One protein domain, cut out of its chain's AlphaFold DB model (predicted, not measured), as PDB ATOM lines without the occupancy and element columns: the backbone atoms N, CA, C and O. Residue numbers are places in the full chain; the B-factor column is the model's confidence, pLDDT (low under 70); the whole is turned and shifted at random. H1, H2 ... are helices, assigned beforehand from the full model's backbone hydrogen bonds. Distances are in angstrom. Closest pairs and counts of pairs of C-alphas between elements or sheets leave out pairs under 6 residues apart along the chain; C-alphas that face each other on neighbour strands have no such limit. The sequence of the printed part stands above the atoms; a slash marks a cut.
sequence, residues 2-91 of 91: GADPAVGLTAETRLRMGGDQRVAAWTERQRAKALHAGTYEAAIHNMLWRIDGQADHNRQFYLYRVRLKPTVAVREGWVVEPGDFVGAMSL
ATOM      1  N   GLY A   2     -14.584   1.747  -9.977       55.69
ATOM      2  CA  GLY A   2     -13.937   3.038 -10.250       55.69
ATOM      3  C   GLY A   2     -12.454   2.798 -10.515       55.69
ATOM      4  O   GLY A   2     -11.786   2.302  -9.602       55.69
ATOM      5  N   ALA A   3     -11.989   3.087 -11.739       67.25
ATOM      6  CA  ALA A   3     -10.638   2.778 -12.213       67.25
ATOM      7  C   ALA A   3      -9.613   3.112 -11.128       67.25
ATOM      8  O   ALA A   3      -9.532   4.257 -10.687       67.25
ATOM      9  N   ASP A   4      -8.909   2.097 -10.627       80.75
ATOM     10  CA  ASP A   4      -7.937   2.307  -9.569       80.75
ATOM     11  C   ASP A   4      -6.697   3.002 -10.147       80.75
ATOM     12  O   ASP A   4      -5.981   2.391 -10.943       80.75
ATOM     13  N   PRO A   5      -6.415   4.267  -9.770       85.06
ATOM     14  CA  PRO A   5      -5.299   5.038 -10.317       85.06
ATOM     15  C   PRO A   5      -3.941   4.351 -10.137       85.06
ATOM     16  O   PRO A   5      -3.008   4.617 -10.890       85.06
ATOM     17  N   ALA A   6      -3.815   3.473  -9.135       90.19
ATOM     18  CA  ALA A   6      -2.578   2.762  -8.837       90.19
ATOM     19  C   ALA A   6      -2.323   1.520  -9.710       90.19
ATOM     20  O   ALA A   6      -1.217   0.973  -9.646       90.19
ATOM     21  N   VAL A   7      -3.295   1.072 -10.516       89.56
ATOM     22  CA  VAL A   7      -3.174  -0.142 -11.352       89.56
ATOM     23  C   VAL A   7      -2.062  -0.014 -12.392       89.56
ATOM     24  O   VAL A   7      -1.382  -0.992 -12.677       89.56
ATOM     25  N   GLY A   8      -1.821   1.193 -12.912       88.00
ATOM     26  CA  GLY A   8      -0.748   1.447 -13.879       88.00
ATOM     27  C   GLY A   8       0.636   1.703 -13.267       88.00
ATOM     28  O   GLY A   8       1.591   1.914 -14.009       88.00
ATOM     29  N   LEU A   9       0.774   1.741 -11.935       91.50
ATOM     30  CA  LEU A   9       2.038   2.111 -11.290       91.50
ATOM     31  C   LEU A   9       2.970   0.905 -11.138       91.50
ATOM     32  O   LEU A   9       2.643  -0.053 -10.435       91.50
ATOM     33  N   THR A  10       4.176   1.007 -11.706       94.81
ATOM     34  CA  THR A  10       5.248   0.013 -11.525       94.81
ATOM     35  C   THR A  10       5.783   0.006 -10.091       94.81
ATOM     36  O   THR A  10       5.688   1.005  -9.373       94.81
ATOM     37  N   ALA A  11       6.411  -1.100  -9.679       93.62
ATOM     38  CA  ALA A  11       7.039  -1.213  -8.360       93.62
ATOM     39  C   ALA A  11       8.093  -0.115  -8.116       93.62
ATOM     40  O   ALA A  11       8.099   0.514  -7.059       93.62
ATOM     41  N   GLU A  12       8.925   0.186  -9.117       95.88
ATOM     42  CA  GLU A  12       9.905   1.275  -9.043       95.88
ATOM     43  C   GLU A  12       9.227   2.638  -8.834       95.88
ATOM     44  O   GLU A  12       9.628   3.416  -7.968       95.88
ATOM     45  N   THR A  13       8.149   2.917  -9.576       94.88
ATOM     46  CA  THR A  13       7.395   4.172  -9.437       94.88
ATOM     47  C   THR A  13       6.798   4.300  -8.038       94.88
ATOM     48  O   THR A  13       6.890   5.361  -7.422       94.88
ATOM     49  N   ARG A  14       6.245   3.211  -7.493       94.94
ATOM     50  CA  ARG A  14       5.708   3.175  -6.125       94.94
ATOM     51  C   ARG A  14       6.789   3.474  -5.083       94.94
ATOM     52  O   ARG A  14       6.544   4.263  -4.171       94.94
ATOM     53  N   LEU A  15       7.996   2.927  -5.249       94.44
ATOM     54  CA  LEU A  15       9.140   3.232  -4.381       94.44
ATOM     55  C   LEU A  15       9.546   4.708  -4.478       94.44
ATOM     56  O   LEU A  15       9.678   5.374  -3.452       94.44
ATOM     57  N   ARG A  16       9.646   5.261  -5.693       95.31
ATOM     58  CA  ARG A  16       9.960   6.686  -5.917       95.31
ATOM     59  C   ARG A  16       8.911   7.633  -5.331       95.31
ATOM     60  O   ARG A  16       9.247   8.738  -4.917       95.31
ATOM     61  N   MET A  17       7.650   7.207  -5.261       94.38
ATOM     62  CA  MET A  17       6.568   7.960  -4.620       94.38
ATOM     63  C   MET A  17       6.623   7.922  -3.084       94.38
ATOM     64  O   MET A  17       5.878   8.661  -2.438       94.38
ATOM     65  N   GLY A  18       7.507   7.113  -2.491       93.94
ATOM     66  CA  GLY A  18       7.649   6.950  -1.044       93.94
ATOM     67  C   GLY A  18       6.904   5.740  -0.475       93.94
ATOM     68  O   GLY A  18       6.557   5.750   0.703       93.94
ATOM     69  N   GLY A  19       6.639   4.723  -1.300       93.69
ATOM     70  CA  GLY A  19       6.029   3.461  -0.886       93.69
ATOM     71  C   GLY A  19       4.501   3.486  -0.812       93.69
ATOM     72  O   GLY A  19       3.841   4.483  -1.123       93.69
ATOM     73  N   ASP A  20       3.929   2.359  -0.387       92.69
ATOM     74  CA  ASP A  20       2.497   2.071  -0.521       92.69
ATOM     75  C   ASP A  20       1.590   3.072   0.201       92.69
ATOM     76  O   ASP A  20       0.550   3.454  -0.330       92.69
ATOM     77  N   GLN A  21       1.995   3.585   1.368       93.81
ATOM     78  CA  GLN A  21       1.200   4.577   2.099       93.81
ATOM     79  C   GLN A  21       1.064   5.895   1.317       93.81
ATOM     80  O   GLN A  21      -0.008   6.507   1.283       93.81
ATOM     81  N   ARG A  22       2.138   6.337   0.648       95.19
ATOM     82  CA  ARG A  22       2.110   7.545  -0.189       95.19
ATOM     83  C   ARG A  22       1.330   7.323  -1.478       95.19
ATOM     84  O   ARG A  22       0.618   8.233  -1.910       95.19
ATOM     85  N   VAL A  23       1.425   6.125  -2.053       94.25
ATOM     86  CA  VAL A  23       0.634   5.709  -3.217       94.25
ATOM     87  C   VAL A  23      -0.853   5.696  -2.872       94.25
ATOM     88  O   VAL A  23      -1.630   6.307  -3.595       94.25
ATOM     89  N   ALA A  24      -1.250   5.125  -1.732       92.19
ATOM     90  CA  ALA A  24      -2.639   5.121  -1.272       92.19
ATOM     91  C   ALA A  24      -3.194   6.547  -1.098       92.19
ATOM     92  O   ALA A  24      -4.257   6.876  -1.626       92.19
ATOM     93  N   ALA A  25      -2.441   7.435  -0.440       92.75
ATOM     94  CA  ALA A  25      -2.841   8.834  -0.280       92.75
ATOM     95  C   ALA A  25      -2.934   9.584  -1.623       92.75
ATOM     96  O   ALA A  25      -3.767  10.475  -1.791       92.75
ATOM     97  N   TRP A  26      -2.065   9.262  -2.586       94.12
ATOM     98  CA  TRP A  26      -2.142   9.813  -3.937       94.12
ATOM     99  C   TRP A  26      -3.361   9.286  -4.697       94.12
ATOM    100  O   TRP A  26      -4.081  10.092  -5.284       94.12
ATOM    101  N   THR A  27      -3.629   7.984  -4.628       92.38
ATOM    102  CA  THR A  27      -4.798   7.337  -5.229       92.38
ATOM    103  C   THR A  27      -6.087   7.987  -4.752       92.38
ATOM    104  O   THR A  27      -6.919   8.354  -5.579       92.38
ATOM    105  N   GLU A  28      -6.223   8.221  -3.448       89.75
ATOM    106  CA  GLU A  28      -7.406   8.880  -2.893       89.75
ATOM    107  C   GLU A  28      -7.587  10.296  -3.458       89.75
ATOM    108  O   GLU A  28      -8.673  10.679  -3.896       89.75
ATOM    109  N   ARG A  29      -6.496  11.067  -3.573       88.38
ATOM    110  CA  ARG A  29      -6.543  12.390  -4.213       88.38
ATOM    111  C   ARG A  29      -6.953  12.316  -5.684       88.38
ATOM    112  O   ARG A  29      -7.669  13.203  -6.142       88.38
ATOM    113  N   GLN A  30      -6.504  11.308  -6.432       89.44
ATOM    114  CA  GLN A  30      -6.904  11.141  -7.832       89.44
ATOM    115  C   GLN A  30      -8.375  10.745  -7.960       89.44
ATOM    116  O   GLN A  30      -9.080  11.315  -8.789       89.44
ATOM    117  N   ARG A  31      -8.871   9.849  -7.097       85.06
ATOM    118  CA  ARG A  31     -10.297   9.492  -7.039       85.06
ATOM    119  C   ARG A  31     -11.161  10.713  -6.743       85.06
ATOM    120  O   ARG A  31     -12.129  10.961  -7.455       85.06
ATOM    121  N   ALA A  32     -10.765  11.533  -5.768       84.50
ATOM    122  CA  ALA A  32     -11.466  12.773  -5.450       84.50
ATOM    123  C   ALA A  32     -11.504  13.749  -6.642       84.50
ATOM    124  O   ALA A  32     -12.546  14.353  -6.900       84.50
ATOM    125  N   LYS A  33     -10.400  13.890  -7.391       84.00
ATOM    126  CA  LYS A  33     -10.351  14.718  -8.609       84.00
ATOM    127  C   LYS A  33     -11.272  14.188  -9.705       84.00
ATOM    128  O   LYS A  33     -12.057  14.966 -10.238       84.00
ATOM    129  N   ALA A  34     -11.205  12.890  -9.999       84.06
ATOM    130  CA  ALA A  34     -12.044  12.248 -11.010       84.06
ATOM    131  C   ALA A  34     -13.537  12.403 -10.686       84.06
ATOM    132  O   ALA A  34     -14.330  12.743 -11.557       84.06
ATOM    133  N   LEU A  35     -13.911  12.247  -9.413       83.56
ATOM    134  CA  LEU A  35     -15.286  12.434  -8.961       83.56
ATOM    135  C   LEU A  35     -15.775  13.883  -9.161       83.56
ATOM    136  O   LEU A  35     -16.899  14.099  -9.622       83.56
ATOM    137  N   HIS A  36     -14.948  14.884  -8.837       82.62
ATOM    138  CA  HIS A  36     -15.316  16.287  -9.063       82.62
ATOM    139  C   HIS A  36     -15.431  16.605 -10.557       82.62
ATOM    140  O   HIS A  36     -16.394  17.257 -10.949       82.62
ATOM    141  N   ALA A  37     -14.489  16.129 -11.378       83.81
ATOM    142  CA  ALA A  37     -14.530  16.310 -12.829       83.81
ATOM    143  C   ALA A  37     -15.814  15.719 -13.429       83.81
ATOM    144  O   ALA A  37     -16.574  16.455 -14.051       83.81
ATOM    145  N   GLY A  38     -16.136  14.458 -13.116       81.44
ATOM    146  CA  GLY A  38     -17.361  13.815 -13.602       81.44
ATOM    147  C   GLY A  38     -18.647  14.502 -13.125       81.44
ATOM    148  O   GLY A  38     -19.642  14.532 -13.843       81.44
ATOM    149  N   THR A  39     -18.635  15.121 -11.938       83.75
ATOM    150  CA  THR A  39     -19.778  15.919 -11.454       83.75
ATOM    151  C   THR A  39     -19.966  17.192 -12.282       83.75
ATOM    152  O   THR A  39     -21.096  17.540 -12.617       83.75
ATOM    153  N   TYR A  40     -18.878  17.889 -12.623       84.19
ATOM    154  CA  TYR A  40     -18.959  19.067 -13.487       84.19
ATOM    155  C   TYR A  40     -19.362  18.704 -14.913       84.19
ATOM    156  O   TYR A  40     -20.208  19.389 -15.478       84.19
ATOM    157  N   GLU A  41     -18.811  17.626 -15.470       84.69
ATOM    158  CA  GLU A  41     -19.177  17.123 -16.798       84.69
ATOM    159  C   GLU A  41     -20.676  16.824 -16.879       84.69
ATOM    160  O   GLU A  41     -21.355  17.350 -17.757       84.69
ATOM    161  N   ALA A  42     -21.223  16.081 -15.912       83.94
ATOM    162  CA  ALA A  42     -22.656  15.796 -15.857       83.94
ATOM    163  C   ALA A  42     -23.509  17.069 -15.704       83.94
ATOM    164  O   ALA A  42     -24.574  17.185 -16.310       83.94
ATOM    165  N   ALA A  43     -23.055  18.045 -14.911       85.62
ATOM    166  CA  ALA A  43     -23.762  19.314 -14.751       85.62
ATOM    167  C   ALA A  43     -23.778  20.132 -16.054       85.62
ATOM    168  O   ALA A  43     -24.828  20.648 -16.428       85.62
ATOM    169  N   ILE A  44     -22.644  20.216 -16.754       85.19
ATOM    170  CA  ILE A  44     -22.531  20.902 -18.048       85.19
ATOM    171  C   ILE A  44     -23.394  20.197 -19.096       85.19
ATOM    172  O   ILE A  44     -24.140  20.869 -19.803       85.19
ATOM    173  N   HIS A  45     -23.358  18.865 -19.155       84.00
ATOM    174  CA  HIS A  45     -24.201  18.084 -20.060       84.00
ATOM    175  C   HIS A  45     -25.691  18.379 -19.839       84.00
ATOM    176  O   HIS A  45     -26.401  18.752 -20.769       84.00
ATOM    177  N   ASN A  46     -26.143  18.339 -18.581       82.00
ATOM    178  CA  ASN A  46     -27.518  18.685 -18.223       82.00
ATOM    179  C   ASN A  46     -27.889  20.128 -18.596       82.00
ATOM    180  O   ASN A  46     -29.033  20.393 -18.956       82.00
ATOM    181  N   MET A  47     -26.949  21.071 -18.489       84.50
ATOM    182  CA  MET A  47     -27.172  22.458 -18.899       84.50
ATOM    183  C   MET A  47     -27.350  22.571 -20.415       84.50
ATOM    184  O   MET A  47     -28.320  23.180 -20.855       84.50
ATOM    185  N   LEU A  48     -26.457  21.962 -21.201       83.25
ATOM    186  CA  LEU A  48     -26.533  21.976 -22.665       83.25
ATOM    187  C   LEU A  48     -27.831  21.332 -23.162       83.25
ATOM    188  O   LEU A  48     -28.527  21.919 -23.983       83.25
ATOM    189  N   TRP A  49     -28.212  20.189 -22.590       81.81
ATOM    190  CA  TRP A  49     -29.452  19.507 -22.957       81.81
ATOM    191  C   TRP A  49     -30.707  20.333 -22.642       81.81
ATOM    192  O   TRP A  49     -31.652  20.373 -23.426       81.81
ATOM    193  N   ARG A  50     -30.720  21.044 -21.509       80.50
ATOM    194  CA  ARG A  50     -31.822  21.955 -21.160       80.50
ATOM    195  C   ARG A  50     -31.912  23.162 -22.084       80.50
ATOM    196  O   ARG A  50     -33.021  23.581 -22.404       80.50
ATOM    197  N   ILE A  51     -30.768  23.713 -22.489       82.88
ATOM    198  CA  ILE A  51     -30.707  24.819 -23.451       82.88
ATOM    199  C   ILE A  51     -31.284  24.385 -24.805       82.88
ATOM    200  O   ILE A  51     -31.984  25.163 -25.440       82.88
ATOM    201  N   ASP A  52     -31.019  23.152 -25.229       80.50
ATOM    202  CA  ASP A  52     -31.454  22.662 -26.538       80.50
ATOM    203  C   ASP A  52     -32.921  22.186 -26.553       80.50
ATOM    204  O   ASP A  52     -33.672  22.476 -27.481       80.50
ATOM    205  N   GLY A  53     -33.361  21.484 -25.501       71.44
ATOM    206  CA  GLY A  53     -34.608  20.709 -25.535       71.44
ATOM    207  C   GLY A  53     -35.720  21.127 -24.569       71.44
ATOM    208  O   GLY A  53     -36.793  20.523 -24.612       71.44
ATOM    209  N   GLN A  54     -35.511  22.099 -23.668       74.62
ATOM    210  CA  GLN A  54     -36.496  22.432 -22.624       74.62
ATOM    211  C   GLN A  54     -37.043  23.866 -22.706       74.62
ATOM    212  O   GLN A  54     -36.421  24.803 -23.208       74.62
ATOM    213  N   ALA A  55     -38.273  24.039 -22.209       69.38
ATOM    214  CA  ALA A  55     -39.023  25.295 -22.279       69.38
ATOM    215  C   ALA A  55     -38.385  26.450 -21.476       69.38
ATOM    216  O   ALA A  55     -38.723  27.611 -21.697       69.38
ATOM    217  N   ASP A  56     -37.459  26.153 -20.560       73.31
ATOM    218  CA  ASP A  56     -36.707  27.122 -19.763       73.31
ATOM    219  C   ASP A  56     -35.289  27.399 -20.301       73.31
ATOM    220  O   ASP A  56     -34.462  27.943 -19.572       73.31
ATOM    221  N   HIS A  57     -35.006  27.107 -21.576       74.25
ATOM    222  CA  HIS A  57     -33.681  27.283 -22.193       74.25
ATOM    223  C   HIS A  57     -33.067  28.689 -22.059       74.25
ATOM    224  O   HIS A  57     -31.848  28.832 -22.036       74.25
ATOM    225  N   ASN A  58     -33.890  29.736 -21.925       78.88
ATOM    226  CA  ASN A  58     -33.429  31.124 -21.785       78.88
ATOM    227  C   ASN A  58     -33.019  31.512 -20.355       78.88
ATOM    228  O   ASN A  58     -32.642  32.660 -20.105       78.88
ATOM    229  N   ARG A  59     -33.133  30.603 -19.379       81.75
ATOM    230  CA  ARG A  59     -32.738  30.891 -18.000       81.75
ATOM    231  C   ARG A  59     -31.222  30.887 -17.854       81.75
ATOM    232  O   ARG A  59     -30.519  30.065 -18.428       81.75
ATOM    233  N   GLN A  60     -30.716  31.778 -17.010       83.88
ATOM    234  CA  GLN A  60     -29.303  31.770 -16.664       83.88
ATOM    235  C   GLN A  60     -28.968  30.571 -15.771       83.88
ATOM    236  O   GLN A  60     -29.635  30.322 -14.764       83.88
ATOM    237  N   PHE A  61     -27.891  29.874 -16.119       80.88
ATOM    238  CA  PHE A  61     -27.348  28.760 -15.351       80.88
ATOM    239  C   PHE A  61     -26.075  29.185 -14.618       80.88
ATOM    240  O   PHE A  61     -25.291  29.992 -15.116       80.88
ATOM    241  N   TYR A  62     -25.852  28.608 -13.438       82.75
ATOM    242  CA  TYR A  62     -24.679  28.875 -12.612       82.75
ATOM    243  C   TYR A  62     -24.025  27.555 -12.213       82.75
ATOM    244  O   TYR A  62     -24.673  26.693 -11.619       82.75
ATOM    245  N   LEU A  63     -22.732  27.413 -12.506       80.69
ATOM    246  CA  LEU A  63     -21.935  26.276 -12.063       80.69
ATOM    247  C   LEU A  63     -21.205  26.649 -10.771       80.69
ATOM    248  O   LEU A  63     -20.316  27.498 -10.766       80.69
ATOM    249  N   TYR A  64     -21.581  26.010  -9.669       78.25
ATOM    250  CA  TYR A  64     -20.956  26.238  -8.370       78.25
ATOM    251  C   TYR A  64     -19.935  25.158  -8.051       78.25
ATOM    252  O   TYR A  64     -20.082  23.999  -8.442       78.25
ATOM    253  N   ARG A  65     -18.921  25.523  -7.261       77.31
ATOM    254  CA  ARG A  65     -17.995  24.535  -6.715       77.31
ATOM    255  C   ARG A  65     -18.740  23.580  -5.788       77.31
ATOM    256  O   ARG A  65     -19.212  23.986  -4.727       77.31
ATOM    257  N   VAL A  66     -18.779  22.305  -6.156       72.44
ATOM    258  CA  VAL A  66     -19.406  21.259  -5.343       72.44
ATOM    259  C   VAL A  66     -18.386  20.699  -4.352       72.44
ATOM    260  O   VAL A  66     -17.243  20.420  -4.712       72.44
ATOM    261  N   ARG A  67     -18.791  20.538  -3.087       77.94
ATOM    262  CA  ARG A  67     -18.066  19.745  -2.085       77.94
ATOM    263  C   ARG A  67     -18.772  18.408  -1.929       77.94
ATOM    264  O   ARG A  67     -19.868  18.349  -1.379       77.94
ATOM    265  N   LEU A  68     -18.141  17.348  -2.413       69.12
ATOM    266  CA  LEU A  68     -18.688  15.998  -2.325       69.12
ATOM    267  C   LEU A  68     -18.309  15.356  -0.992       69.12
ATOM    268  O   LEU A  68     -17.200  15.544  -0.489       69.12
ATOM    269  N   LYS A  69     -19.248  14.608  -0.406       78.06
ATOM    270  CA  LYS A  69     -18.971  13.820   0.797       78.06
ATOM    271  C   LYS A  69     -18.060  12.642   0.418       78.06
ATOM    272  O   LYS A  69     -18.303  12.035  -0.623       78.06
ATOM    273  N   PRO A  70     -17.086  12.256   1.262       65.75
ATOM    274  CA  PRO A  70     -16.186  11.130   0.980       65.75
ATOM    275  C   PRO A  70     -16.902   9.794   0.744       65.75
ATOM    276  O   PRO A  70     -16.356   8.893   0.126       65.75
ATOM    277  N   THR A  71     -18.136   9.663   1.232       73.62
ATOM    278  CA  THR A  71     -18.961   8.455   1.110       73.62
ATOM    279  C   THR A  71     -19.757   8.381  -0.197       73.62
ATOM    280  O   THR A  71     -20.555   7.462  -0.363       73.62
ATOM    281  N   VAL A  72     -19.620   9.356  -1.102       70.19
ATOM    282  CA  VAL A  72     -20.283   9.318  -2.412       70.19
ATOM    283  C   VAL A  72     -19.633   8.234  -3.269       70.19
ATOM    284  O   VAL A  72     -18.456   8.318  -3.611       70.19
ATOM    285  N   ALA A  73     -20.421   7.224  -3.630       63.50
ATOM    286  CA  ALA A  73     -20.004   6.187  -4.561       63.50
ATOM    287  C   ALA A  73     -20.216   6.652  -6.007       63.50
ATOM    288  O   ALA A  73     -21.262   7.203  -6.353       63.50
ATOM    289  N   VAL A  74     -19.234   6.385  -6.867       63.47
ATOM    290  CA  VAL A  74     -19.417   6.466  -8.321       63.47
ATOM    291  C   VAL A  74     -20.292   5.283  -8.733       63.47
ATOM    292  O   VAL A  74     -19.949   4.140  -8.424       63.47
ATOM    293  N   ARG A  75     -21.419   5.537  -9.408       64.25
ATOM    294  CA  ARG A  75     -22.295   4.466  -9.903       64.25
ATOM    295  C   ARG A  75     -21.522   3.578 -10.883       64.25
ATOM    296  O   ARG A  75     -20.858   4.083 -11.785       64.25
ATOM    297  N   GLU A  76     -21.615   2.261 -10.716       54.91
ATOM    298  CA  GLU A  76     -21.108   1.325 -11.720       54.91
ATOM    299  C   GLU A  76     -22.018   1.330 -12.950       54.91
ATOM    300  O   GLU A  76     -23.235   1.224 -12.823       54.91
ATOM    301  N   GLY A  77     -21.422   1.468 -14.134       57.81
ATOM    302  CA  GLY A  77     -22.160   1.587 -15.389       57.81
ATOM    303  C   GLY A  77     -22.536   3.035 -15.712       57.81
ATOM    304  O   GLY A  77     -23.391   3.661 -15.070       57.81
ATOM    305  N   TRP A  78     -21.899   3.554 -16.760       54.44
ATOM    306  CA  TRP A  78     -22.364   4.749 -17.452       54.44
ATOM    307  C   TRP A  78     -23.672   4.389 -18.165       54.44
ATOM    308  O   TRP A  78     -23.694   3.465 -18.975       54.44
ATOM    309  N   VAL A  79     -24.772   5.073 -17.836       54.03
ATOM    310  CA  VAL A  79     -25.947   5.043 -18.718       54.03
ATOM    311  C   VAL A  79     -25.583   6.029 -19.807       54.03
ATOM    312  O   VAL A  79     -25.498   7.222 -19.533       54.03
ATOM    313  N   VAL A  80     -25.271   5.515 -20.994       52.75
ATOM    314  CA  VAL A  80     -25.185   6.348 -22.191       52.75
ATOM    315  C   VAL A  80     -26.576   6.949 -22.351       52.75
ATOM    316  O   VAL A  80     -27.528   6.220 -22.629       52.75
ATOM    317  N   GLU A  81     -26.723   8.245 -22.078       52.03
ATOM    318  CA  GLU A  81     -27.899   8.944 -22.580       52.03
ATOM    319  C   GLU A  81     -27.857   8.854 -24.110       52.03
ATOM    320  O   GLU A  81     -26.781   9.006 -24.686       52.03
ATOM    321  N   PRO A  82     -28.981   8.561 -24.785       55.72
ATOM    322  CA  PRO A  82     -29.009   8.266 -26.220       55.72
ATOM    323  C   PRO A  82     -28.660   9.459 -27.141       55.72
ATOM    324  O   PRO A  82     -28.889   9.374 -28.344       55.72
ATOM    325  N   GLY A  83     -28.122  10.559 -26.608       52.12
ATOM    326  CA  GLY A  83     -27.674  11.726 -27.367       52.12
ATOM    327  C   GLY A  83     -26.149  11.828 -27.422       52.12
ATOM    328  O   GLY A  83     -25.465  11.594 -26.428       52.12
ATOM    329  N   ASP A  84     -25.617  12.193 -28.588       54.81
ATOM    330  CA  ASP A  84     -24.222  12.629 -28.734       54.81
ATOM    331  C   ASP A  84     -23.973  13.925 -27.926       54.81
ATOM    332  O   ASP A  84     -24.897  14.696 -27.675       54.81
ATOM    333  N   PHE A  85     -22.715  14.209 -27.574       47.78
ATOM    334  CA  PHE A  85     -22.241  15.451 -26.943       47.78
ATOM    335  C   PHE A  85     -22.684  16.725 -27.695       47.78
ATOM    336  O   PHE A  85     -22.700  17.811 -27.119       47.78
ATOM    337  N   VAL A  86     -23.060  16.592 -28.974       50.88
ATOM    338  CA  VAL A  86     -23.565  17.660 -29.857       50.88
ATOM    339  C   VAL A  86     -25.108  17.704 -29.933       50.88
ATOM    340  O   VAL A  86     -25.663  18.493 -30.687       50.88
ATOM    341  N   GLY A  87     -25.827  16.866 -29.180       47.34
ATOM    342  CA  GLY A  87     -27.296  16.824 -29.176       47.34
ATOM    343  C   GLY A  87     -27.929  16.084 -30.361       47.34
ATOM    344  O   GLY A  87     -29.149  16.087 -30.508       47.34
ATOM    345  N   ALA A  88     -27.143  15.413 -31.211       44.44
ATOM    346  CA  ALA A  88     -27.697  14.629 -32.309       44.44
ATOM    347  C   ALA A  88     -28.410  13.373 -31.772       44.44
ATOM    348  O   ALA A  88     -27.769  12.448 -31.268       44.44
ATOM    349  N   MET A  89     -29.741  13.338 -31.894       48.12
ATOM    350  CA  MET A  89     -30.524  12.108 -31.774       48.12
ATOM    351  C   MET A  89     -30.485  11.362 -33.111       48.12
ATOM    352  O   MET A  89     -31.036  11.834 -34.105       48.12
ATOM    353  N   SER A  90     -29.860  10.188 -33.139       45.53
ATOM    354  CA  SER A  90     -30.105   9.211 -34.203       45.53
ATOM    355  C   SER A  90     -31.467   8.563 -33.935       45.53
ATOM    356  O   SER A  90     -31.639   7.945 -32.883       45.53
ATOM    357  N   LEU A  91     -32.426   8.764 -34.846       37.66
ATOM    358  CA  LEU A  91     -33.734   8.089 -34.859       37.66
ATOM    359  C   LEU A  91     -33.597   6.566 -34.982       37.66
ATOM    360  O   LEU A  91     -32.694   6.116 -35.725       37.66
TER     361      LEU A  91
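This is residues 2 to 91 of the 91 residues of an uncharacterized protein of Saccharomonospora cyanea NA-134 (UniProt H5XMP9). A short leading stretch, residues 2 to 10, runs to a small helix, H1, set crosswise at the beginning of one long straight helix, H2, which makes the longest axis. Past H2, a long loose stretch, residues 54 to 91, folds back to about the middle of H2, crosses to its other side and returns toward its end. The 90 printed residues hold two named helices, H1 then H2, and no named strand; the class is all helix, with 40 residues in named elements, under half. The whole is only just loose, close to extended, with a radius of gyration of the C-alphas of 18.2 A, and elongated, spanning 55 by 31 by 20 A.

H1, residues 11 to 16, and H2, residues 20 to 53, are close but not clearly touching; their closest C-alphas, of Arg 14 and Val 23, are 6.4 A apart. Their lines are about perpendicular, at 85 degrees. In H1 and H2 every O i to N i+4 pair is within hydrogen-bond range.

H1 begins at C-alpha 11 (7.039, -1.213, -8.360) and is 8.8 A long. H2 is 48.5 A long and ends at C-alpha 53 (-34.608, 20.709, -25.535).

The C-alphas farthest apart, of Glu 12 and Ala 55, are 56.1 A apart. The printed part has no cut; the link from H1 to H2 is tight. Confidence is under 70 in 24 residues, among them 73 to 91.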